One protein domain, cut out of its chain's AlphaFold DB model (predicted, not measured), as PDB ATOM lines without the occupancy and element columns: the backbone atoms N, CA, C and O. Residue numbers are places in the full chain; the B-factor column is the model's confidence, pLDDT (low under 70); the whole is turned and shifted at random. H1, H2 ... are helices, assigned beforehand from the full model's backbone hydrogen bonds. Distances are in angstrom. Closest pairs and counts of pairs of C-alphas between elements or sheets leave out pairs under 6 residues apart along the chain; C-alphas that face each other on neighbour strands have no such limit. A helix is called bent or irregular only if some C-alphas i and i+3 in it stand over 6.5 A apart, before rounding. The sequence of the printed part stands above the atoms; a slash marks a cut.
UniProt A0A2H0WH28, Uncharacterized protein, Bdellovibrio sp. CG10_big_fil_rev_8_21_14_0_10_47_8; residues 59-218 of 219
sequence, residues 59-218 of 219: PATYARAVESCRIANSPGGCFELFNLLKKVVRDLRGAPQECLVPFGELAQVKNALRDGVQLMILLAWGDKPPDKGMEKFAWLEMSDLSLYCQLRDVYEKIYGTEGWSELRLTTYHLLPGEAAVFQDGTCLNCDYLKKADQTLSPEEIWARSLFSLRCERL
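What this domain is: This is residues 59 to 218 of the 219 residues of an uncharacterized protein of Bdellovibrio sp. CG10_big_fil_rev_8_21_14_0_10_47_8 (UniProt A0A2H0WH28). The longest helix, H5, folds back near its residues 159 and 160, and its first arm H5a forms with H1, H2 and H4 an up-and-down bundle, each running against the one before it in the chain, with H4 nearest the middle. H3 lies at one end; at the other, the loop of residues 173 to 195 reaches 32 A from the mean of all C-alphas. The printed part has 160 residues, seven named helices, H1 to H7, and no named strand: all helix. It is compact, radius of gyration of the C-alphas 16.3 A, but elongated, 56 by 35 by 27 A.

Where its parts are: H5, residues 142 to 172, was assigned as one helix by its hydrogen bonds but is bent, C-alphas 158 and 161 being 9.4 A apart: H5a, 142 to 158, measures 24.4 A and H5b, 161 to 172, 16.5 A. H4, 107 to 125, measures 26.2 A. H1, 62 to 72, begins at C-alpha (132.005, 152.623, 116.611). H2 is 75 to 93, H3 97 to 104, H6 196 to 199; H7, 202 to 208, ends at (150.485, 172.561, 122.597).

How they stand to each other: H5a and H4 form a helical hairpin, C-alphas Leu 151 and Leu 113 closest at 6.3 A, a steep tilt of 41 degrees. H5a touches H2, Leu 151 to Val 89 6.3 A between C-alphas, and H3, Ile 158 to Val 101 5.1 A. H1 and H2 form another hairpin, C-alphas Cys 69 and Cys 78 closest at 4.2 A. H6 and H7 touch no helix but are near H5b. Every O i to N i+4 pair is within hydrogen-bond range in H1, H4, H5a, H5b and H7, 13 of 15 in H2 and 2 of 4 in H3; H6 is too short for one.

The domain as a whole: The C-alphas farthest apart, Glu 98 and Asp 184, are 58.2 A apart. The printed part has no cut. The links H4 to H5 and H5 to H6 are long. No printed residue is under pLDDT 70.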
ATOM      1  N   PRO A  59     124.025 146.383 115.761       93.44
ATOM      2  CA  PRO A  59     124.411 147.788 115.686       93.44
ATOM      3  C   PRO A  59     125.905 147.937 115.366       93.44
ATOM      4  O   PRO A  59     126.695 147.019 115.577       93.44
ATOM      5  N   ALA A  60     126.284 149.106 114.851       95.81
ATOM      6  CA  ALA A  60     127.684 149.470 114.656       95.81
ATOM      7  C   ALA A  60     128.398 149.607 116.013       95.81
ATOM      8  O   ALA A  60     127.826 150.168 116.952       95.81
ATOM      9  N   THR A  61     129.640 149.130 116.127       97.12
ATOM     10  CA  THR A  61     130.404 149.200 117.387       97.12
ATOM     11  C   THR A  61     131.121 150.532 117.593       97.12
ATOM     12  O   THR A  61     131.491 150.841 118.723       97.12
ATOM     13  N   TYR A  62     131.257 151.362 116.552       97.88
ATOM     14  CA  TYR A  62     132.005 152.623 116.611       97.88
ATOM     15  C   TYR A  62     131.600 153.534 117.779       97.88
ATOM     16  O   TYR A  62     132.456 153.937 118.559       97.88
ATOM     17  N   ALA A  63     130.303 153.806 117.954       97.31
ATOM     18  CA  ALA A  63     129.829 154.692 119.023       97.31
ATOM     19  C   ALA A  63     130.186 154.165 120.426       97.31
ATOM     20  O   ALA A  63     130.591 154.929 121.299       97.31
ATOM     21  N   ARG A  64     130.104 152.844 120.628       97.81
ATOM     22  CA  ARG A  64     130.512 152.191 121.879       97.81
ATOM     23  C   ARG A  64     132.022 152.297 122.097       97.81
ATOM     24  O   ARG A  64     132.448 152.526 123.226       97.81
ATOM     25  N   ALA A  65     132.817 152.119 121.043       98.19
ATOM     26  CA  ALA A  65     134.271 152.214 121.113       98.19
ATOM     27  C   ALA A  65     134.733 153.648 121.429       98.19
ATOM     28  O   ALA A  65     135.644 153.827 122.234       98.19
ATOM     29  N   VAL A  66     134.070 154.664 120.859       98.12
ATOM     30  CA  VAL A  66     134.285 156.082 121.203       98.12
ATOM     31  C   VAL A  66     134.028 156.322 122.686       98.12
ATOM     32  O   VAL A  66     134.889 156.872 123.370       98.12
ATOM     33  N   GLU A  67     132.880 155.876 123.194       97.50
ATOM     34  CA  GLU A  67     132.521 156.087 124.598       97.50
ATOM     35  C   GLU A  67     133.469 155.346 125.547       97.50
ATOM     36  O   GLU A  67     133.946 155.909 126.529       97.50
ATOM     37  N   SER A  68     133.826 154.105 125.209       97.75
ATOM     38  CA  SER A  68     134.760 153.301 126.005       97.75
ATOM     39  C   SER A  68     136.144 153.955 126.074       97.75
ATOM     40  O   SER A  68     136.733 154.040 127.150       97.75
ATOM     41  N   CYS A  69     136.635 154.482 124.949       98.12
ATOM     42  CA  CYS A  69     137.892 155.222 124.891       98.12
ATOM     43  C   CYS A  69     137.834 156.523 125.703       98.12
ATOM     44  O   CYS A  69     138.765 156.815 126.450       98.12
ATOM     45  N   ARG A  70     136.730 157.278 125.612       96.69
ATOM     46  CA  ARG A  70     136.541 158.524 126.367       96.69
ATOM     47  C   ARG A  70     136.544 158.290 127.877       96.69
ATOM     48  O   ARG A  70     137.198 159.041 128.588       96.69
ATOM     49  N   ILE A  71     135.842 157.260 128.353       96.19
ATOM     50  CA  ILE A  71     135.774 156.928 129.783       96.19
ATOM     51  C   ILE A  71     137.132 156.436 130.294       96.19
ATOM     52  O   ILE A  71     137.568 156.828 131.371       96.19
ATOM     53  N   ALA A  72     137.793 155.555 129.541       96.75
ATOM     54  CA  ALA A  72     139.004 154.893 130.011       96.75
ATOM     55  C   ALA A  72     140.291 155.709 129.810       96.75
ATOM     56  O   ALA A  72     141.266 155.410 130.494       96.75
ATOM     57  N   ASN A  73     140.319 156.647 128.849       95.62
ATOM     58  CA  ASN A  73     141.454 157.513 128.487       95.62
ATOM     59  C   ASN A  73     142.830 156.835 128.656       95.62
ATOM     60  O   ASN A  73     143.689 157.279 129.414       95.62
ATOM     61  N   SER A  74     143.012 155.689 128.003       96.81
ATOM     62  CA  SER A  74     144.208 154.859 128.159       96.81
ATOM     63  C   SER A  74     144.465 154.023 126.905       96.81
ATOM     64  O   SER A  74     143.524 153.775 126.138       96.81
ATOM     65  N   PRO A  75     145.699 153.509 126.720       96.94
ATOM     66  CA  PRO A  75     146.030 152.662 125.574       96.94
ATOM     67  C   PRO A  75     145.065 151.481 125.404       96.94
ATOM     68  O   PRO A  75     144.569 151.221 124.308       96.94
ATOM     69  N   GLY A  76     144.734 150.797 126.506       96.56
ATOM     70  CA  GLY A  76     143.820 149.654 126.488       96.56
ATOM     71  C   GLY A  76     142.376 150.041 126.166       96.56
ATOM     72  O   GLY A  76     141.724 149.372 125.367       96.56
ATOM     73  N   GLY A  77     141.882 151.142 126.738       97.25
ATOM     74  CA  GLY A  77     140.511 151.609 126.518       97.25
ATOM     75  C   GLY A  77     140.235 152.104 125.097       97.25
ATOM     76  O   GLY A  77     139.120 151.969 124.595       97.25
ATOM     77  N   CYS A  78     141.256 152.643 124.429       98.12
ATOM     78  CA  CYS A  78     141.143 153.195 123.079       98.12
ATOM     79  C   CYS A  78     141.540 152.220 121.965       98.12
ATOM     80  O   CYS A  78     141.342 152.526 120.787       98.12
ATOM     81  N   PHE A  79     142.043 151.031 122.310       98.06
ATOM     82  CA  PHE A  79     142.522 150.038 121.348       98.06
ATOM     83  C   PHE A  79     141.474 149.665 120.287       98.06
ATOM     84  O   PHE A  79     141.774 149.658 119.090       98.06
ATOM     85  N   GLU A  80     140.235 149.373 120.701       98.06
ATOM     86  CA  GLU A  80     139.159 149.015 119.766       98.06
ATOM     87  C   GLU A  80     138.878 150.164 118.791       98.06
ATOM     88  O   GLU A  80     138.883 149.962 117.575       98.06
ATOM     89  N   LEU A  81     138.711 151.384 119.312       98.56
ATOM     90  CA  LEU A  81     138.451 152.568 118.498       98.56
ATOM     91  C   LEU A  81     139.572 152.811 117.485       98.56
ATOM     92  O   LEU A  81     139.297 153.020 116.304       98.56
ATOM     93  N   PHE A  82     140.833 152.774 117.920       98.56
ATOM     94  CA  PHE A  82     141.969 153.039 117.040       98.56
ATOM     95  C   PHE A  82     142.083 151.985 115.936       98.56
ATOM     96  O   PHE A  82     142.403 152.331 114.801       98.56
ATOM     97  N   ASN A  83     141.744 150.722 116.205       98.44
ATOM     98  CA  ASN A  83     141.675 149.695 115.163       98.44
ATOM     99  C   ASN A  83     140.540 149.939 114.161       98.44
ATOM    100  O   ASN A  83     140.747 149.767 112.956       98.44
ATOM    101  N   LEU A  84     139.366 150.379 114.627       98.44
ATOM    102  CA  LEU A  84     138.269 150.776 113.739       98.44
ATOM    103  C   LEU A  84     138.692 151.954 112.852       98.44
ATOM    104  O   LEU A  84     138.537 151.885 111.635       98.44
ATOM    105  N   LEU A  85     139.304 152.993 113.426       98.62
ATOM    106  CA  LEU A  85     139.795 154.156 112.682       98.62
ATOM    107  C   LEU A  85     140.896 153.780 111.678       98.62
ATOM    108  O   LEU A  85     140.819 154.198 110.524       98.62
ATOM    109  N   LYS A  86     141.864 152.931 112.059       98.50
ATOM    110  CA  LYS A  86     142.888 152.382 111.144       98.50
ATOM    111  C   LYS A  86     142.240 151.700 109.941       98.50
ATOM    112  O   LYS A  86     142.651 151.930 108.804       98.50
ATOM    113  N   LYS A  87     141.204 150.890 110.178       98.25
ATOM    114  CA  LYS A  87     140.452 150.210 109.118       98.25
ATOM    115  C   LYS A  87     139.743 151.206 108.196       98.25
ATOM    116  O   LYS A  87     139.856 151.077 106.984       98.25
ATOM    117  N   VAL A  88     139.046 152.194 108.758       98.38
ATOM    118  CA  VAL A  88     138.330 153.239 108.001       98.38
ATOM    119  C   VAL A  88     139.287 154.019 107.109       98.38
ATOM    120  O   VAL A  88     139.061 154.140 105.909       98.38
ATOM    121  N   VAL A  89     140.390 154.500 107.679       98.19
ATOM    122  CA  VAL A  89     141.415 155.261 106.961       98.19
ATOM    123  C   VAL A  89     142.048 154.438 105.849       98.19
ATOM    124  O   VAL A  89     142.219 154.944 104.743       98.19
ATOM    125  N   ARG A  90     142.388 153.173 106.113       98.19
ATOM    126  CA  ARG A  90     142.960 152.280 105.101       98.19
ATOM    127  C   ARG A  90     142.017 152.109 103.912       98.19
ATOM    128  O   ARG A  90     142.463 152.241 102.776       98.19
ATOM    129  N   ASP A  91     140.739 151.853 104.174       98.06
ATOM    130  CA  ASP A  91     139.750 151.637 103.120       98.06
ATOM    131  C   ASP A  91     139.506 152.934 102.318       98.06
ATOM    132  O   ASP A  91     139.473 152.895 101.091       98.06
ATOM    133  N   LEU A  92     139.450 154.100 102.980       98.06
ATOM    134  CA  LEU A  92     139.329 155.403 102.306       98.06
ATOM    135  C   LEU A  92     140.572 155.762 101.482       98.06
ATOM    136  O   LEU A  92     140.452 156.289 100.383       98.06
ATOM    137  N   ARG A  93     141.780 155.460 101.969       97.06
ATOM    138  CA  ARG A  93     143.026 155.696 101.216       97.06
ATOM    139  C   ARG A  93     143.144 154.816  99.975       97.06
ATOM    140  O   ARG A  93     143.856 155.199  99.051       97.06
ATOM    141  N   GLY A  94     142.492 153.653  99.975       96.62
ATOM    142  CA  GLY A  94     142.403 152.771  98.814       96.62
ATOM    143  C   GLY A  94     141.366 153.212  97.777       96.62
ATOM    144  O   GLY A  94     141.373 152.684  96.668       96.62
ATOM    145  N   ALA A  95     140.487 154.162  98.111       96.62
ATOM    146  CA  ALA A  95     139.465 154.645  97.194       96.62
ATOM    147  C   ALA A  95     140.039 155.597  96.121       96.62
ATOM    148  O   ALA A  95     140.978 156.354  96.401       96.62
ATOM    149  N   PRO A  96     139.450 155.622  94.906       96.12
ATOM    150  CA  PRO A  96     139.756 156.636  93.896       96.12
ATOM    151  C   PRO A  96     139.541 158.057  94.438       96.12
ATOM    152  O   PRO A  96     138.608 158.295  95.212       96.12
ATOM    153  N   GLN A  97     140.391 159.007  94.035       95.88
ATOM    154  CA  GLN A  97     140.362 160.379  94.569       95.88
ATOM    155  C   GLN A  97     139.023 161.074  94.288       95.88
ATOM    156  O   GLN A  97     138.477 161.739  95.165       95.88
ATOM    157  N   GLU A  98     138.452 160.849  93.106       94.81
ATOM    158  CA  GLU A  98     137.149 161.359  92.679       94.81
ATOM    159  C   GLU A  98     135.977 160.868  93.548       94.81
ATOM    160  O   GLU A  98     134.915 161.487  93.555       94.81
ATOM    161  N   CYS A  99     136.171 159.792  94.318       96.31
ATOM    162  CA  CYS A  99     135.143 159.222  95.183       96.31
ATOM    163  C   CYS A  99     135.255 159.637  96.649       96.31
ATOM    164  O   CYS A  99     134.316 159.398  97.407       96.31
ATOM    165  N   LEU A 100     136.342 160.301  97.056       96.38
ATOM    166  CA  LEU A 100     136.557 160.705  98.448       96.38
ATOM    167  C   LEU A 100     135.490 161.678  98.964       96.38
ATOM    168  O   LEU A 100     135.000 161.504 100.077       96.38
ATOM    169  N   VAL A 101     135.080 162.656  98.153       95.75
ATOM    170  CA  VAL A 101     134.018 163.599  98.539       95.75
ATOM    171  C   VAL A 101     132.683 162.865  98.762       95.75
ATOM    172  O   VAL A 101     132.140 162.977  99.859       95.75
ATOM    173  N   PRO A 102     132.188 162.016  97.832       96.25
ATOM    174  CA  PRO A 102     131.031 161.153  98.089       96.25
ATOM    175  C   PRO A 102     131.125 160.286  99.356       96.25
ATOM    176  O   PRO A 102     130.112 160.078 100.023       96.25
ATOM    177  N   PHE A 103     132.316 159.791  99.718       96.94
ATOM    178  CA  PHE A 103     132.519 159.102 100.999       96.94
ATOM    179  C   PHE A 103     132.308 160.028 102.200       96.94
ATOM    180  O   PHE A 103     131.690 159.614 103.180       96.94
ATOM    181  N   GLY A 104     132.795 161.268 102.122       96.56
ATOM    182  CA  GLY A 104     132.628 162.297 103.150       96.56
ATOM    183  C   GLY A 104     131.178 162.692 103.426       96.56
ATOM    184  O   GLY A 104     130.840 163.041 104.555       96.56
ATOM    185  N   GLU A 105     130.301 162.566 102.432       96.62
ATOM    186  CA  GLU A 105     128.865 162.836 102.587       96.62
ATOM    187  C   GLU A 105     128.140 161.770 103.429       96.62
ATOM    188  O   GLU A 105     127.028 161.990 103.919       96.62
ATOM    189  N   LEU A 106     128.759 160.604 103.647       97.38
ATOM    190  CA  LEU A 106     128.221 159.595 104.554       97.38
ATOM    191  C   LEU A 106     128.411 160.062 106.000       97.38
ATOM    192  O   LEU A 106     129.535 160.137 106.499       97.38
ATOM    193  N   ALA A 107     127.307 160.289 106.716       97.81
ATOM    194  CA  ALA A 107     127.334 160.760 108.104       97.81
ATOM    195  C   ALA A 107     128.228 159.901 109.021       97.81
ATOM    196  O   ALA A 107     128.924 160.430 109.880       97.81
ATOM    197  N   GLN A 108     128.252 158.580 108.818       97.94
ATOM    198  CA  GLN A 108     129.098 157.653 109.572       97.94
ATOM    199  C   GLN A 108     130.590 157.895 109.320       97.94
ATOM    200  O   GLN A 108     131.373 157.845 110.261       97.94
ATOM    201  N   VAL A 109     130.982 158.181 108.073       98.31
ATOM    202  CA  VAL A 109     132.374 158.497 107.712       98.31
ATOM    203  C   VAL A 109     132.754 159.868 108.252       98.31
ATOM    204  O   VAL A 109     133.796 160.002 108.889       98.31
ATOM    205  N   LYS A 110     131.884 160.867 108.066       98.31
ATOM    206  CA  LYS A 110     132.078 162.215 108.606       98.31
ATOM    207  C   LYS A 110     132.294 162.201 110.111       98.31
ATOM    208  O   LYS A 110     133.289 162.750 110.578       98.31
ATOM    209  N   ASN A 111     131.413 161.531 110.851       98.00
ATOM    210  CA  ASN A 111     131.546 161.388 112.297       98.00
ATOM    211  C   ASN A 111     132.810 160.603 112.655       98.00
ATOM    212  O   ASN A 111     133.566 161.054 113.501       98.00
ATOM    213  N   ALA A 112     133.107 159.495 111.965       98.38
ATOM    214  CA  ALA A 112     134.289 158.694 112.269       98.38
ATOM    215  C   ALA A 112     135.605 159.471 112.136       98.38
ATOM    216  O   ALA A 112     136.468 159.388 113.012       98.38
ATOM    217  N   LEU A 113     135.755 160.238 111.053       98.56
ATOM    218  CA  LEU A 113     136.947 161.047 110.817       98.56
ATOM    219  C   LEU A 113     137.008 162.240 111.776       98.56
ATOM    220  O   LEU A 113     138.044 162.462 112.399       98.56
ATOM    221  N   ARG A 114     135.902 162.984 111.918       98.50
ATOM    222  CA  ARG A 114     135.821 164.153 112.802       98.50
ATOM    223  C   ARG A 114     136.084 163.760 114.253       98.50
ATOM    224  O   ARG A 114     137.015 164.272 114.866       98.50
ATOM    225  N   ASP A 115     135.284 162.839 114.780       98.06
ATOM    226  CA  ASP A 115     135.322 162.440 116.183       98.06
ATOM    227  C   ASP A 115     136.631 161.697 116.487       98.06
ATOM    228  O   ASP A 115     137.204 161.888 117.554       98.06
ATOM    229  N   GLY A 116     137.162 160.921 115.532       98.38
ATOM    230  CA  GLY A 116     138.473 160.281 115.647       98.38
ATOM    231  C   GLY A 116     139.611 161.289 115.822       98.38
ATOM    232  O   GLY A 116     140.382 161.178 116.773       98.38
ATOM    233  N   VAL A 117     139.693 162.307 114.957       98.56
ATOM    234  CA  VAL A 117     140.698 163.380 115.079       98.56
ATOM    235  C   VAL A 117     140.522 164.144 116.391       98.56
ATOM    236  O   VAL A 117     141.489 164.308 117.136       98.56
ATOM    237  N   GLN A 118     139.300 164.594 116.691       98.50
ATOM    238  CA  GLN A 118     139.012 165.385 117.890       98.50
ATOM    239  C   GLN A 118     139.332 164.626 119.170       98.50
ATOM    240  O   GLN A 118     139.954 165.179 120.073       98.50
ATOM    241  N   LEU A 119     138.942 163.354 119.246       98.38
ATOM    242  CA  LEU A 119     139.191 162.546 120.427       98.38
ATOM    243  C   LEU A 119     140.685 162.313 120.626       98.38
ATOM    244  O   LEU A 119     141.157 162.510 121.734       98.38
ATOM    245  N   MET A 120     141.458 161.996 119.581       98.62
ATOM    246  CA  MET A 120     142.916 161.862 119.724       98.62
ATOM    247  C   MET A 120     143.573 163.150 120.234       98.62
ATOM    248  O   MET A 120     144.487 163.085 121.050       98.62
ATOM    249  N   ILE A 121     143.081 164.316 119.809       98.38
ATOM    250  CA  ILE A 121     143.557 165.610 120.311       98.38
ATOM    251  C   ILE A 121     143.186 165.797 121.783       98.38
ATOM    252  O   ILE A 121     144.041 166.209 122.558       98.38
ATOM    253  N   LEU A 122     141.951 165.475 122.177       98.00
ATOM    254  CA  LEU A 122     141.494 165.571 123.568       98.00
ATOM    255  C   LEU A 122     142.267 164.621 124.493       98.00
ATOM    256  O   LEU A 122     142.667 165.030 125.575       98.00
ATOM    257  N   LEU A 123     142.527 163.384 124.055       97.62
ATOM    258  CA  LEU A 123     143.323 162.404 124.806       97.62
ATOM    259  C   LEU A 123     144.760 162.896 125.014       97.62
ATOM    260  O   LEU A 123     145.300 162.791 126.110       97.62
ATOM    261  N   ALA A 124     145.366 163.455 123.964       97.44
ATOM    262  CA  ALA A 124     146.717 163.999 124.020       97.44
ATOM    263  C   ALA A 124     146.814 165.288 124.850       97.44
ATOM    264  O   ALA A 124     147.859 165.576 125.427       97.44
ATOM    265  N   TRP A 125     145.731 166.065 124.893       97.56
ATOM    266  CA  TRP A 125     145.634 167.277 125.696       97.56
ATOM    267  C   TRP A 125     145.463 166.959 127.184       97.56
ATOM    268  O   TRP A 125     146.132 167.563 128.011       97.56
ATOM    269  N   GLY A 126     144.611 165.990 127.525       95.31
ATOM    270  CA  GLY A 126     144.315 165.620 128.908       95.31
ATOM    271  C   GLY A 126     143.448 166.653 129.635       95.31
ATOM    272  O   GLY A 126     142.691 167.404 129.019       95.31
ATOM    273  N   ASP A 127     143.555 166.686 130.964       94.31
ATOM    274  CA  ASP A 127     142.678 167.496 131.830       94.31
ATOM    275  C   ASP A 127     143.092 168.972 131.931       94.31
ATOM    276  O   ASP A 127     142.360 169.794 132.476       94.31
ATOM    277  N   LYS A 128     144.278 169.321 131.428       94.69
ATOM    278  CA  LYS A 128     144.828 170.679 131.433       94.69
ATOM    279  C   LYS A 128     145.711 170.884 130.206       94.69
ATOM    280  O   LYS A 128     146.193 169.896 129.665       94.69
ATOM    281  N   PRO A 129     146.001 172.130 129.798       96.81
ATOM    282  CA  PRO A 129     146.941 172.367 128.713       96.81
ATOM    283  C   PRO A 129     148.287 171.680 128.989       96.81
ATOM    284  O   PRO A 129     148.886 171.956 130.034       96.81
ATOM    285  N   PRO A 130     148.780 170.812 128.086       96.50
ATOM    286  CA  PRO A 130     150.061 170.151 128.280       96.50
ATOM    287  C   PRO A 130     151.193 171.176 128.195       96.50
ATOM    288  O   PRO A 130     151.069 172.232 127.546       96.50
ATOM    289  N   ASP A 131     152.320 170.868 128.831       92.25
ATOM    290  CA  ASP A 131     153.515 171.677 128.657       92.25
ATOM    291  C   ASP A 131     154.098 171.506 127.248       92.25
ATOM    292  O   ASP A 131     153.726 170.638 126.450       92.25
ATOM    293  N   LYS A 132     154.989 172.428 126.880       83.94
ATOM    294  CA  LYS A 132     155.606 172.425 125.549       83.94
ATOM    295  C   LYS A 132     156.485 171.178 125.378       83.94
ATOM    296  O   LYS A 132     157.102 170.697 126.319       83.94
ATOM    297  N   GLY A 133     156.633 170.716 124.137       88.88
ATOM    298  CA  GLY A 133     157.557 169.629 123.798       88.88
ATOM    299  C   GLY A 133     156.851 168.290 123.612       88.88
ATOM    300  O   GLY A 133     155.965 168.201 122.766       88.88
ATOM    301  N   MET A 134     157.296 167.258 124.337       90.12
ATOM    302  CA  MET A 134     156.809 165.876 124.188       90.12
ATOM    303  C   MET A 134     155.542 165.584 124.997       90.12
ATOM    304  O   MET A 134     154.810 164.665 124.646       90.12
ATOM    305  N   GLU A 135     155.243 166.376 126.031       91.00
ATOM    306  CA  GLU A 135     154.053 166.165 126.870       91.00
ATOM    307  C   GLU A 135     152.741 166.293 126.094       91.00
ATOM    308  O   GLU A 135     151.763 165.635 126.431       91.00
ATOM    309  N   LYS A 136     152.739 167.036 124.980       92.31
ATOM    310  CA  LYS A 136     151.585 167.150 124.076       92.31
ATOM    311  C   LYS A 136     151.149 165.846 123.406       92.31
ATOM    312  O   LYS A 136     150.178 165.859 122.654       92.31
ATOM    313  N   PHE A 137     151.913 164.768 123.563       95.25
ATOM    314  CA  PHE A 137     151.561 163.443 123.056       95.25
ATOM    315  C   PHE A 137     150.926 162.558 124.136       95.25
ATOM    316  O   PHE A 137     150.367 161.520 123.794       95.25
ATOM    317  N   ALA A 138     150.962 162.972 125.409       94.75
ATOM    318  CA  ALA A 138     150.504 162.188 126.553       94.75
ATOM    319  C   ALA A 138     151.019 160.734 126.491       94.75
ATOM    320  O   ALA A 138     152.227 160.506 126.434       94.75
ATOM    321  N   TRP A 139     150.109 159.756 126.492       95.94
ATOM    322  CA  TRP A 139     150.423 158.330 126.382       95.94
ATOM    323  C   TRP A 139     150.421 157.798 124.938       95.94
ATOM    324  O   TRP A 139     150.687 156.615 124.746       95.94
ATOM    325  N   LEU A 140     150.117 158.626 123.927       97.50
ATOM    326  CA  LEU A 140     150.031 158.180 122.534       97.50
ATOM    327  C   LEU A 140     151.398 157.741 122.006       97.50
ATOM    328  O   LEU A 140     152.382 158.485 122.053       97.50
ATOM    329  N   GLU A 141     151.438 156.550 121.419       96.88
ATOM    330  CA  GLU A 141     152.655 156.004 120.833       96.88
ATOM    331  C   GLU A 141     152.821 156.440 119.371       96.88
ATOM    332  O   GLU A 141     151.905 156.959 118.729       96.88
ATOM    333  N   MET A 142     153.989 156.168 118.777       96.62
ATOM    334  CA  MET A 142     154.248 156.502 117.367       96.62
ATOM    335  C   MET A 142     153.221 155.904 116.400       96.62
ATOM    336  O   MET A 142     152.890 156.532 115.394       96.62
ATOM    337  N   SER A 143     152.685 154.717 116.701       97.19
ATOM    338  CA  SER A 143     151.659 154.096 115.856       97.19
ATOM    339  C   SER A 143     150.329 154.864 115.887       97.19
ATOM    340  O   SER A 143     149.635 154.936 114.868       97.19
ATOM    341  N   ASP A 144     150.011 155.496 117.016       98.00
ATOM    342  CA  ASP A 144     148.808 156.307 117.193       98.00
ATOM    343  C   ASP A 144     149.006 157.686 116.568       98.00
ATOM    344  O   ASP A 144     148.140 158.175 115.849       98.00
ATOM    345  N   LEU A 145     150.188 158.285 116.730       97.94
ATOM    346  CA  LEU A 145     150.520 159.530 116.036       97.94
ATOM    347  C   LEU A 145     150.500 159.354 114.509       97.94
ATOM    348  O   LEU A 145     150.013 160.231 113.794       97.94
ATOM    349  N   SER A 146     150.956 158.206 113.995       98.12
ATOM    350  CA  SER A 146     150.821 157.876 112.571       98.12
ATOM    351  C   SER A 146     149.350 157.742 112.163       98.12
ATOM    352  O   SER A 146     148.954 158.291 111.136       98.12
ATOM    353  N   LEU A 147     148.506 157.090 112.974       98.38
ATOM    354  CA  LEU A 147     147.061 157.033 112.727       98.38
ATOM    355  C   LEU A 147     146.433 158.434 112.680       98.38
ATOM    356  O   LEU A 147     145.706 158.729 111.732       98.38
ATOM    357  N   TYR A 148     146.736 159.301 113.650       98.56
ATOM    358  CA  TYR A 148     146.272 160.692 113.668       98.56
ATOM    359  C   TYR A 148     146.638 161.416 112.369       98.56
ATOM    360  O   TYR A 148     145.797 162.064 111.747       98.56
ATOM    361  N   CYS A 149     147.879 161.255 111.915       98.50
ATOM    362  CA  CYS A 149     148.348 161.854 110.676       98.50
ATOM    363  C   CYS A 149     147.593 161.351 109.446       98.50
ATOM    364  O   CYS A 149     147.212 162.141 108.586       98.50
ATOM    365  N   GLN A 150     147.315 160.050 109.375       98.12
ATOM    366  CA  GLN A 150     146.541 159.496 108.269       98.12
ATOM    367  C   GLN A 150     145.068 159.933 108.316       98.12
ATOM    368  O   GLN A 150     144.475 160.165 107.263       98.12
ATOM    369  N   LEU A 151     144.484 160.082 109.512       98.50
ATOM    370  CA  LEU A 151     143.147 160.651 109.692       98.50
ATOM    371  C   LEU A 151     143.094 162.100 109.203       98.50
ATOM    372  O   LEU A 151     142.202 162.428 108.426       98.50
ATOM    373  N   ARG A 152     144.060 162.938 109.607       98.19
ATOM    374  CA  ARG A 152     144.190 164.324 109.131       98.19
ATOM    375  C   ARG A 152     144.276 164.377 107.611       98.19
ATOM    376  O   ARG A 152     143.499 165.091 106.993       98.19
ATOM    377  N   ASP A 153     145.170 163.590 107.018       97.75
ATOM    378  CA  ASP A 153     145.381 163.580 105.568       97.75
ATOM    379  C   ASP A 153     144.100 163.200 104.808       97.75
ATOM    380  O   ASP A 153     143.779 163.794 103.780       97.75
ATOM    381  N   VAL A 154     143.359 162.199 105.294       98.19
ATOM    382  CA  VAL A 154     142.074 161.807 104.696       98.19
ATOM    383  C   VAL A 154     141.020 162.895 104.906       98.19
ATOM    384  O   VAL A 154     140.287 163.209 103.972       98.19
ATOM    385  N   TYR A 155     140.960 163.498 106.095       98.44
ATOM    386  CA  TYR A 155     140.027 164.581 106.398       98.44
ATOM    387  C   TYR A 155     140.256 165.794 105.485       98.44
ATOM    388  O   TYR A 155     139.317 166.265 104.853       98.44
ATOM    389  N   GLU A 156     141.500 166.258 105.348       97.88
ATOM    390  CA  GLU A 156     141.865 167.386 104.479       97.88
ATOM    391  C   GLU A 156     141.583 167.094 103.000       97.88
ATOM    392  O   GLU A 156     141.135 167.981 102.278       97.88
ATOM    393  N   LYS A 157     141.781 165.854 102.533       97.75
ATOM    394  CA  LYS A 157     141.436 165.474 101.151       97.75
ATOM    395  C   LYS A 157     139.938 165.521 100.868       97.75
ATOM    396  O   LYS A 157     139.550 165.804  99.740       97.75
ATOM    397  N   ILE A 158     139.112 165.203 101.862       98.12
ATOM    398  CA  ILE A 158     137.654 165.149 101.711       98.12
ATOM    399  C   ILE A 158     137.032 166.539 101.889       98.12
ATOM    400  O   ILE A 158     136.185 166.930 101.091       98.12
ATOM    401  N   TYR A 159     137.441 167.276 102.923       98.12
ATOM    402  CA  TYR A 159     136.793 168.527 103.347       98.12
ATOM    403  C   TYR A 159     137.614 169.788 103.050       98.12
ATOM    404  O   TYR A 159     137.167 170.900 103.327       98.12
ATOM    405  N   GLY A 160     138.820 169.634 102.505       97.94
ATOM    406  CA  GLY A 160     139.721 170.740 102.218       97.94
ATOM    407  C   GLY A 160     140.334 171.382 103.465       97.94
ATOM    408  O   GLY A 160     140.108 170.986 104.612       97.94
ATOM    409  N   THR A 161     141.125 172.424 103.222       97.00
ATOM    410  CA  THR A 161     141.786 173.221 104.265       97.00
ATOM    411  C   THR A 161     140.797 174.043 105.093       97.00
ATOM    412  O   THR A 161     141.048 174.300 106.272       97.00
ATOM    413  N   GLU A 162     139.665 174.438 104.505       97.94
ATOM    414  CA  GLU A 162     138.588 175.156 105.192       97.94
ATOM    415  C   GLU A 162     137.904 174.259 106.223       97.94
ATOM    416  O   GLU A 162     137.860 174.617 107.401       97.94
ATOM    417  N   GLY A 163     137.482 173.052 105.824       97.88
ATOM    418  CA  GLY A 163     136.892 172.085 106.750       97.88
ATOM    419  C   GLY A 163     137.861 171.691 107.866       97.88
ATOM    420  O   GLY A 163     137.466 171.573 109.025       97.88
ATOM    421  N   TRP A 164     139.155 171.556 107.558       97.81
ATOM    422  CA  TRP A 164     140.182 171.344 108.582       97.81
ATOM    423  C   TRP A 164     140.307 172.524 109.556       97.81
ATOM    424  O   TRP A 164     140.435 172.332 110.767       97.81
ATOM    425  N   SER A 165     140.240 173.754 109.046       97.75
ATOM    426  CA  SER A 165     140.295 174.962 109.872       97.75
ATOM    427  C   SER A 165     139.079 175.071 110.793       97.75
ATOM    428  O   SER A 165     139.244 175.388 111.972       97.75
ATOM    429  N   GLU A 166     137.883 174.749 110.297       98.06
ATOM    430  CA  GLU A 166     136.656 174.679 111.097       98.06
ATOM    431  C   GLU A 166     136.754 173.594 112.177       98.06
ATOM    432  O   GLU A 166     136.490 173.855 113.355       98.06
ATOM    433  N   LEU A 167     137.210 172.388 111.812       98.19
ATOM    434  CA  LEU A 167     137.446 171.309 112.768       98.19
ATOM    435  C   LEU A 167     138.384 171.762 113.886       98.19
ATOM    436  O   LEU A 167     138.147 171.499 115.064       98.19
ATOM    437  N   ARG A 168     139.451 172.473 113.530       97.69
ATOM    438  CA  ARG A 168     140.417 172.986 114.494       97.69
ATOM    439  C   ARG A 168     139.800 173.986 115.462       97.69
ATOM    440  O   ARG A 168     139.936 173.803 116.669       97.69
ATOM    441  N   LEU A 169     139.110 175.001 114.948       96.94
ATOM    442  CA  LEU A 169     138.480 176.032 115.776       96.94
ATOM    443  C   LEU A 169     137.420 175.431 116.702       96.94
ATOM    444  O   LEU A 169     137.445 175.673 117.904       96.94
ATOM    445  N   THR A 170     136.555 174.563 116.174       97.75
ATOM    446  CA  THR A 170     135.557 173.854 116.992       97.75
ATOM    447  C   THR A 170     136.211 172.999 118.076       97.75
ATOM    448  O   THR A 170     135.713 172.958 119.197       97.75
ATOM    449  N   THR A 171     137.355 172.375 117.790       98.19
ATOM    450  CA  THR A 171     138.109 171.597 118.785       98.19
ATOM    451  C   THR A 171     138.700 172.479 119.882       98.19
ATOM    452  O   THR A 171     138.701 172.058 121.033       98.19
ATOM    453  N   TYR A 172     139.157 173.700 119.582       97.81
ATOM    454  CA  TYR A 172     139.728 174.604 120.594       97.81
ATOM    455  C   TYR A 172     138.745 174.902 121.730       97.81
ATOM    456  O   TYR A 172     139.136 174.858 122.893       97.81
ATOM    457  N   HIS A 173     137.466 175.080 121.400       96.94
ATOM    458  CA  HIS A 173     136.390 175.293 122.374       96.94
ATOM    459  C   HIS A 173     136.092 174.066 123.256       96.94
ATOM    460  O   HIS A 173     135.439 174.181 124.295       96.94
ATOM    461  N   LEU A 174     136.542 172.872 122.856       96.81
ATOM    462  CA  LEU A 174     136.347 171.641 123.626       96.81
ATOM    463  C   LEU A 174     137.471 171.402 124.640       96.81
ATOM    464  O   LEU A 174     137.238 170.728 125.645       96.81
ATOM    465  N   LEU A 175     138.665 171.944 124.392       97.56
ATOM    466  CA  LEU A 175     139.860 171.668 125.187       97.56
ATOM    467  C   LEU A 175     139.786 172.333 126.575       97.56
ATOM    468  O   LEU A 175     139.414 173.505 126.674       97.56
ATOM    469  N   PRO A 176     140.159 171.627 127.659       96.62
ATOM    470  CA  PRO A 176     140.314 172.227 128.984       96.62
ATOM    471  C   PRO A 176     141.389 173.323 129.009       96.62
ATOM    472  O   PRO A 176     142.498 173.121 128.514       96.62
ATOM    473  N   GLY A 177     141.075 174.480 129.594       96.44
ATOM    474  CA  GLY A 177     142.007 175.606 129.737       96.44
ATOM    475  C   GLY A 177     142.728 175.656 131.082       96.44
ATOM    476  O   GLY A 177     143.785 176.275 131.181       96.44
ATOM    477  N   GLU A 178     142.186 174.992 132.100       94.62
ATOM    478  CA  GLU A 178     142.741 174.902 133.449       94.62
ATOM    479  C   GLU A 178     142.401 173.544 134.083       94.62
ATOM    480  O   GLU A 178     141.447 172.885 133.672       94.62
ATOM    481  N   ALA A 179     143.203 173.114 135.060       93.25
ATOM    482  CA  ALA A 179     142.999 171.842 135.749       93.25
ATOM    483  C   ALA A 179     141.879 171.942 136.797       93.25
ATOM    484  O   ALA A 179     141.725 172.969 137.465       93.25
ATOM    485  N   ALA A 180     141.158 170.841 137.008       93.69
ATOM    486  CA  ALA A 180     140.259 170.709 138.148       93.69
ATOM    487  C   ALA A 180     141.051 170.704 139.468       93.69
ATOM    488  O   ALA A 180     142.051 169.996 139.613       93.69
ATOM    489  N   VAL A 181     140.598 171.499 140.435       93.75
ATOM    490  CA  VAL A 181     141.186 171.625 141.772       93.75
ATOM    491  C   VAL A 181     140.270 170.927 142.764       93.75
ATOM    492  O   VAL A 181     139.105 171.296 142.910       93.75
ATOM    493  N   PHE A 182     140.810 169.934 143.464       94.69
ATOM    494  CA  PHE A 182     140.087 169.172 144.475       94.69
ATOM    495  C   PHE A 182     140.616 169.491 145.870       94.69
ATOM    496  O   PHE A 182     141.824 169.465 146.101       94.69
ATOM    497  N   GLN A 183     139.702 169.743 146.806       95.69
ATOM    498  CA  GLN A 183     139.988 169.859 148.233       95.69
ATOM    499  C   GLN A 183     139.029 168.940 148.989       95.69
ATOM    500  O   GLN A 183     137.818 169.005 148.789       95.69
ATOM    501  N   ASP A 184     139.580 168.030 149.796       94.75
ATOM    502  CA  ASP A 184     138.816 167.043 150.572       94.75
ATOM    503  C   ASP A 184     137.801 166.243 149.727       94.75
ATOM    504  O   ASP A 184     136.664 166.000 150.126       94.75
ATOM    505  N   GLY A 185     138.200 165.861 148.507       92.94
ATOM    506  CA  GLY A 185     137.362 165.111 147.560       92.94
ATOM    507  C   GLY A 185     136.285 165.938 146.847       92.94
ATOM    508  O   GLY A 185     135.607 165.416 145.965       92.94
ATOM    509  N   THR A 186     136.150 167.225 147.173       94.31
ATOM    510  CA  THR A 186     135.207 168.143 146.525       94.31
ATOM    511  C   THR A 186     135.928 168.970 145.465       94.31
ATOM    512  O   THR A 186     136.987 169.542 145.728       94.31
ATOM    513  N   CYS A 187     135.367 169.039 144.257       94.50
ATOM    514  CA  CYS A 187     135.917 169.882 143.200       94.50
ATOM    515  C   CYS A 187     135.527 171.346 143.426       94.50
ATOM    516  O   CYS A 187     134.345 171.674 143.438       94.50
ATOM    517  N   LEU A 188     136.515 172.224 143.582       94.75
ATOM    518  CA  LEU A 188     136.300 173.636 143.905       94.75
ATOM    519  C   LEU A 188     135.976 174.499 142.683       94.75
ATOM    520  O   LEU A 188     135.384 175.568 142.835       94.75
ATOM    521  N   ASN A 189     136.402 174.072 141.490       93.06
ATOM    522  CA  ASN A 189     136.306 174.864 140.262       93.06
ATOM    523  C   ASN A 189     135.610 174.174 139.087       93.06
ATOM    524  O   ASN A 189     135.541 174.764 138.014       93.06
ATOM    525  N   CYS A 190     135.058 172.971 139.273       90.81
ATOM    526  CA  CYS A 190     134.430 172.208 138.189       90.81
ATOM    527  C   CYS A 190     133.295 172.966 137.484       90.81
ATOM    528  O   CYS A 190     133.134 172.818 136.274       90.81
ATOM    529  N   ASP A 191     132.558 173.812 138.207       92.00
ATOM    530  CA  ASP A 191     131.423 174.569 137.659       92.00
ATOM    531  C   ASP A 191     131.838 175.754 136.775       92.00
ATOM    532  O   ASP A 191     131.025 176.271 136.009       92.00
ATOM    533  N   TYR A 192     133.093 176.200 136.866       92.00
ATOM    534  CA  TYR A 192     133.593 177.377 136.151       92.00
ATOM    535  C   TYR A 192     134.938 177.138 135.457       92.00
ATOM    536  O   TYR A 192     135.637 178.103 135.146       92.00
ATOM    537  N   LEU A 193     135.275 175.871 135.175       93.31
ATOM    538  CA  LEU A 193     136.469 175.506 134.414       93.31
ATOM    539  C   LEU A 193     136.480 176.215 133.062       93.31
ATOM    540  O   LEU A 193     135.669 175.932 132.171       93.31
ATOM    541  N   LYS A 194     137.448 177.109 132.899       95.38
ATOM    542  CA  LYS A 194     137.675 177.813 131.646       95.38
ATOM    543  C   LYS A 194     138.141 176.848 130.565       95.38
ATOM    544  O   LYS A 194     138.909 175.908 130.799       95.38
ATOM    545  N   LYS A 195     137.686 177.108 129.345       96.50
ATOM    546  CA  LYS A 195     138.136 176.409 128.139       96.50
ATOM    547  C   LYS A 195     139.450 176.999 127.631       96.50
ATOM    548  O   LYS A 195     139.821 178.114 127.995       96.50
ATOM    549  N   ALA A 196     140.181 176.237 126.824       97.06
ATOM    550  CA  ALA A 196     141.507 176.631 126.354       97.06
ATOM    551  C   ALA A 196     141.476 177.934 125.544       97.06
ATOM    552  O   ALA A 196     142.360 178.767 125.701       97.06
ATOM    553  N   ASP A 197     140.435 178.153 124.742       97.25
ATOM    554  CA  ASP A 197     140.207 179.383 123.972       97.25
ATOM    555  C   ASP A 197     139.926 180.624 124.837       97.25
ATOM    556  O   ASP A 197     139.981 181.748 124.342       97.25
ATOM    557  N   GLN A 198     139.641 180.437 126.127       96.94
ATOM    558  CA  GLN A 198     139.429 181.517 127.091       96.94
ATOM    559  C   GLN A 198     140.688 181.843 127.904       96.94
ATOM    560  O   GLN A 198     140.752 182.903 128.529       96.94
ATOM    561  N   THR A 199     141.669 180.935 127.950       97.06
ATOM    562  CA  THR A 199     142.888 181.083 128.765       97.06
ATOM    563  C   THR A 199     144.167 181.198 127.947       97.06
ATOM    564  O   THR A 199     145.158 181.712 128.461       97.06
ATOM    565  N   LEU A 200     144.160 180.742 126.694       97.06
ATOM    566  CA  LEU A 200     145.323 180.679 125.816       97.06
ATOM    567  C   LEU A 200     145.021 181.324 124.464       97.06
ATOM    568  O   LEU A 200     143.895 181.287 123.967       97.06
ATOM    569  N   SER A 201     146.059 181.869 123.832       97.19
ATOM    570  CA  SER A 201     145.969 182.322 122.441       97.19
ATOM    571  C   SER A 201     145.814 181.139 121.467       97.19
ATOM    572  O   SER A 201     146.300 180.035 121.749       97.19
ATOM    573  N   PRO A 202     145.197 181.329 120.285       97.00
ATOM    574  CA  PRO A 202     145.107 180.285 119.260       97.00
ATOM    575  C   PRO A 202     146.465 179.673 118.882       97.00
ATOM    576  O   PRO A 202     146.565 178.466 118.650       97.00
ATOM    577  N   GLU A 203     147.526 180.482 118.859       96.94
ATOM    578  CA  GLU A 203     148.896 180.055 118.570       96.94
ATOM    579  C   GLU A 203     149.443 179.119 119.656       96.94
ATOM    580  O   GLU A 203     150.121 178.131 119.351       96.94
ATOM    581  N   GLU A 204     149.129 179.388 120.923       96.88
ATOM    582  CA  GLU A 204     149.510 178.526 122.042       96.88
ATOM    583  C   GLU A 204     148.750 177.204 122.022       96.88
ATOM    584  O   GLU A 204     149.369 176.152 122.209       96.88
ATOM    585  N   ILE A 205     147.443 177.231 121.743       97.38
ATOM    586  CA  ILE A 205     146.633 176.011 121.622       97.38
ATOM    587  C   ILE A 205     147.153 175.152 120.468       97.38
ATOM    588  O   ILE A 205     147.340 173.942 120.620       97.38
ATOM    589  N   TRP A 206     147.463 175.761 119.321       96.69
ATOM    590  CA  TRP A 206     148.107 175.074 118.203       96.69
ATOM    591  C   TRP A 206     149.415 174.402 118.627       96.69
ATOM    592  O   TRP A 206     149.582 173.196 118.440       96.69
ATOM    593  N   ALA A 207     150.334 175.162 119.227       96.38
ATOM    594  CA  ALA A 207     151.665 174.678 119.585       96.38
ATOM    595  C   ALA A 207     151.641 173.532 120.613       96.38
ATOM    596  O   ALA A 207     152.504 172.649 120.569       96.38
ATOM    597  N   ARG A 208     150.659 173.550 121.522       97.06
ATOM    598  CA  ARG A 208     150.485 172.561 122.597       97.06
ATOM    599  C   ARG A 208     149.625 171.359 122.208       97.06
ATOM    600  O   ARG A 208     149.617 170.385 122.939       97.06
ATOM    601  N   SER A 209     148.916 171.388 121.083       96.81
ATOM    602  CA  SER A 209     148.055 170.276 120.646       96.81
ATOM    603  C   SER A 209     148.700 169.441 119.539       96.81
ATOM    604  O   SER A 209     149.686 169.849 118.908       96.81
ATOM    605  N   LEU A 210     148.094 168.284 119.238       97.06
ATOM    606  CA  LEU A 210     148.482 167.459 118.087       97.06
ATOM    607  C   LEU A 210     148.321 168.177 116.744       97.06
ATOM    608  O   LEU A 210     148.935 167.755 115.769       97.06
ATOM    609  N   PHE A 211     147.572 169.281 116.674       97.19
ATOM    610  CA  PHE A 211     147.459 170.062 115.444       97.19
ATOM    611  C   PHE A 211     148.824 170.544 114.921       97.19
ATOM    612  O   PHE A 211     149.040 170.577 113.712       97.19
ATOM    613  N   SER A 212     149.778 170.831 115.814       96.00
ATOM    614  CA  SER A 212     151.155 171.205 115.446       96.00
ATOM    615  C   SER A 212     152.056 170.032 115.032       96.00
ATOM    616  O   SER A 212     153.252 170.232 114.783       96.00
ATOM    617  N   LEU A 213     151.543 168.799 115.000       95.88
ATOM    618  CA  LEU A 213     152.324 167.623 114.631       95.88
ATOM    619  C   LEU A 213     152.716 167.659 113.145       95.88
ATOM    620  O   LEU A 213     151.884 167.827 112.248       95.88
ATOM    621  N   ARG A 214     154.012 167.461 112.882       95.69
ATOM    622  CA  ARG A 214     154.587 167.385 111.531       95.69
ATOM    623  C   ARG A 214     154.458 165.969 110.977       95.69
ATOM    624  O   ARG A 214     155.364 165.150 111.134       95.69
ATOM    625  N   CYS A 215     153.318 165.681 110.363       96.00
ATOM    626  CA  CYS A 215     153.003 164.346 109.861       96.00
ATOM    627  C   CYS A 215     153.896 163.873 108.717       96.00
ATOM    628  O   CYS A 215     153.995 162.674 108.487       96.00
ATOM    629  N   GLU A 216     154.605 164.775 108.041       94.50
ATOM    630  CA  GLU A 216     155.528 164.439 106.954       94.50
ATOM    631  C   GLU A 216     156.678 163.537 107.428       94.50
ATOM    632  O   GLU A 216     157.282 162.843 106.620       94.50
ATOM    633  N   ARG A 217     156.975 163.537 108.735       89.50
ATOM    634  CA  ARG A 217     158.044 162.733 109.351       89.50
ATOM    635  C   ARG A 217     157.585 161.374 109.886       89.50
ATOM    636  O   ARG A 217     158.425 160.607 110.338       89.50
ATOM    637  N   LEU A 218     156.279 161.116 109.905       86.19
ATOM    638  CA  LEU A 218     155.669 159.915 110.498       86.19
ATOM    639  C   LEU A 218     155.027 158.995 109.447       86.19
ATOM    640  O   LEU A 218     154.278 158.078 109.800       86.19
TER     641      LEU A 218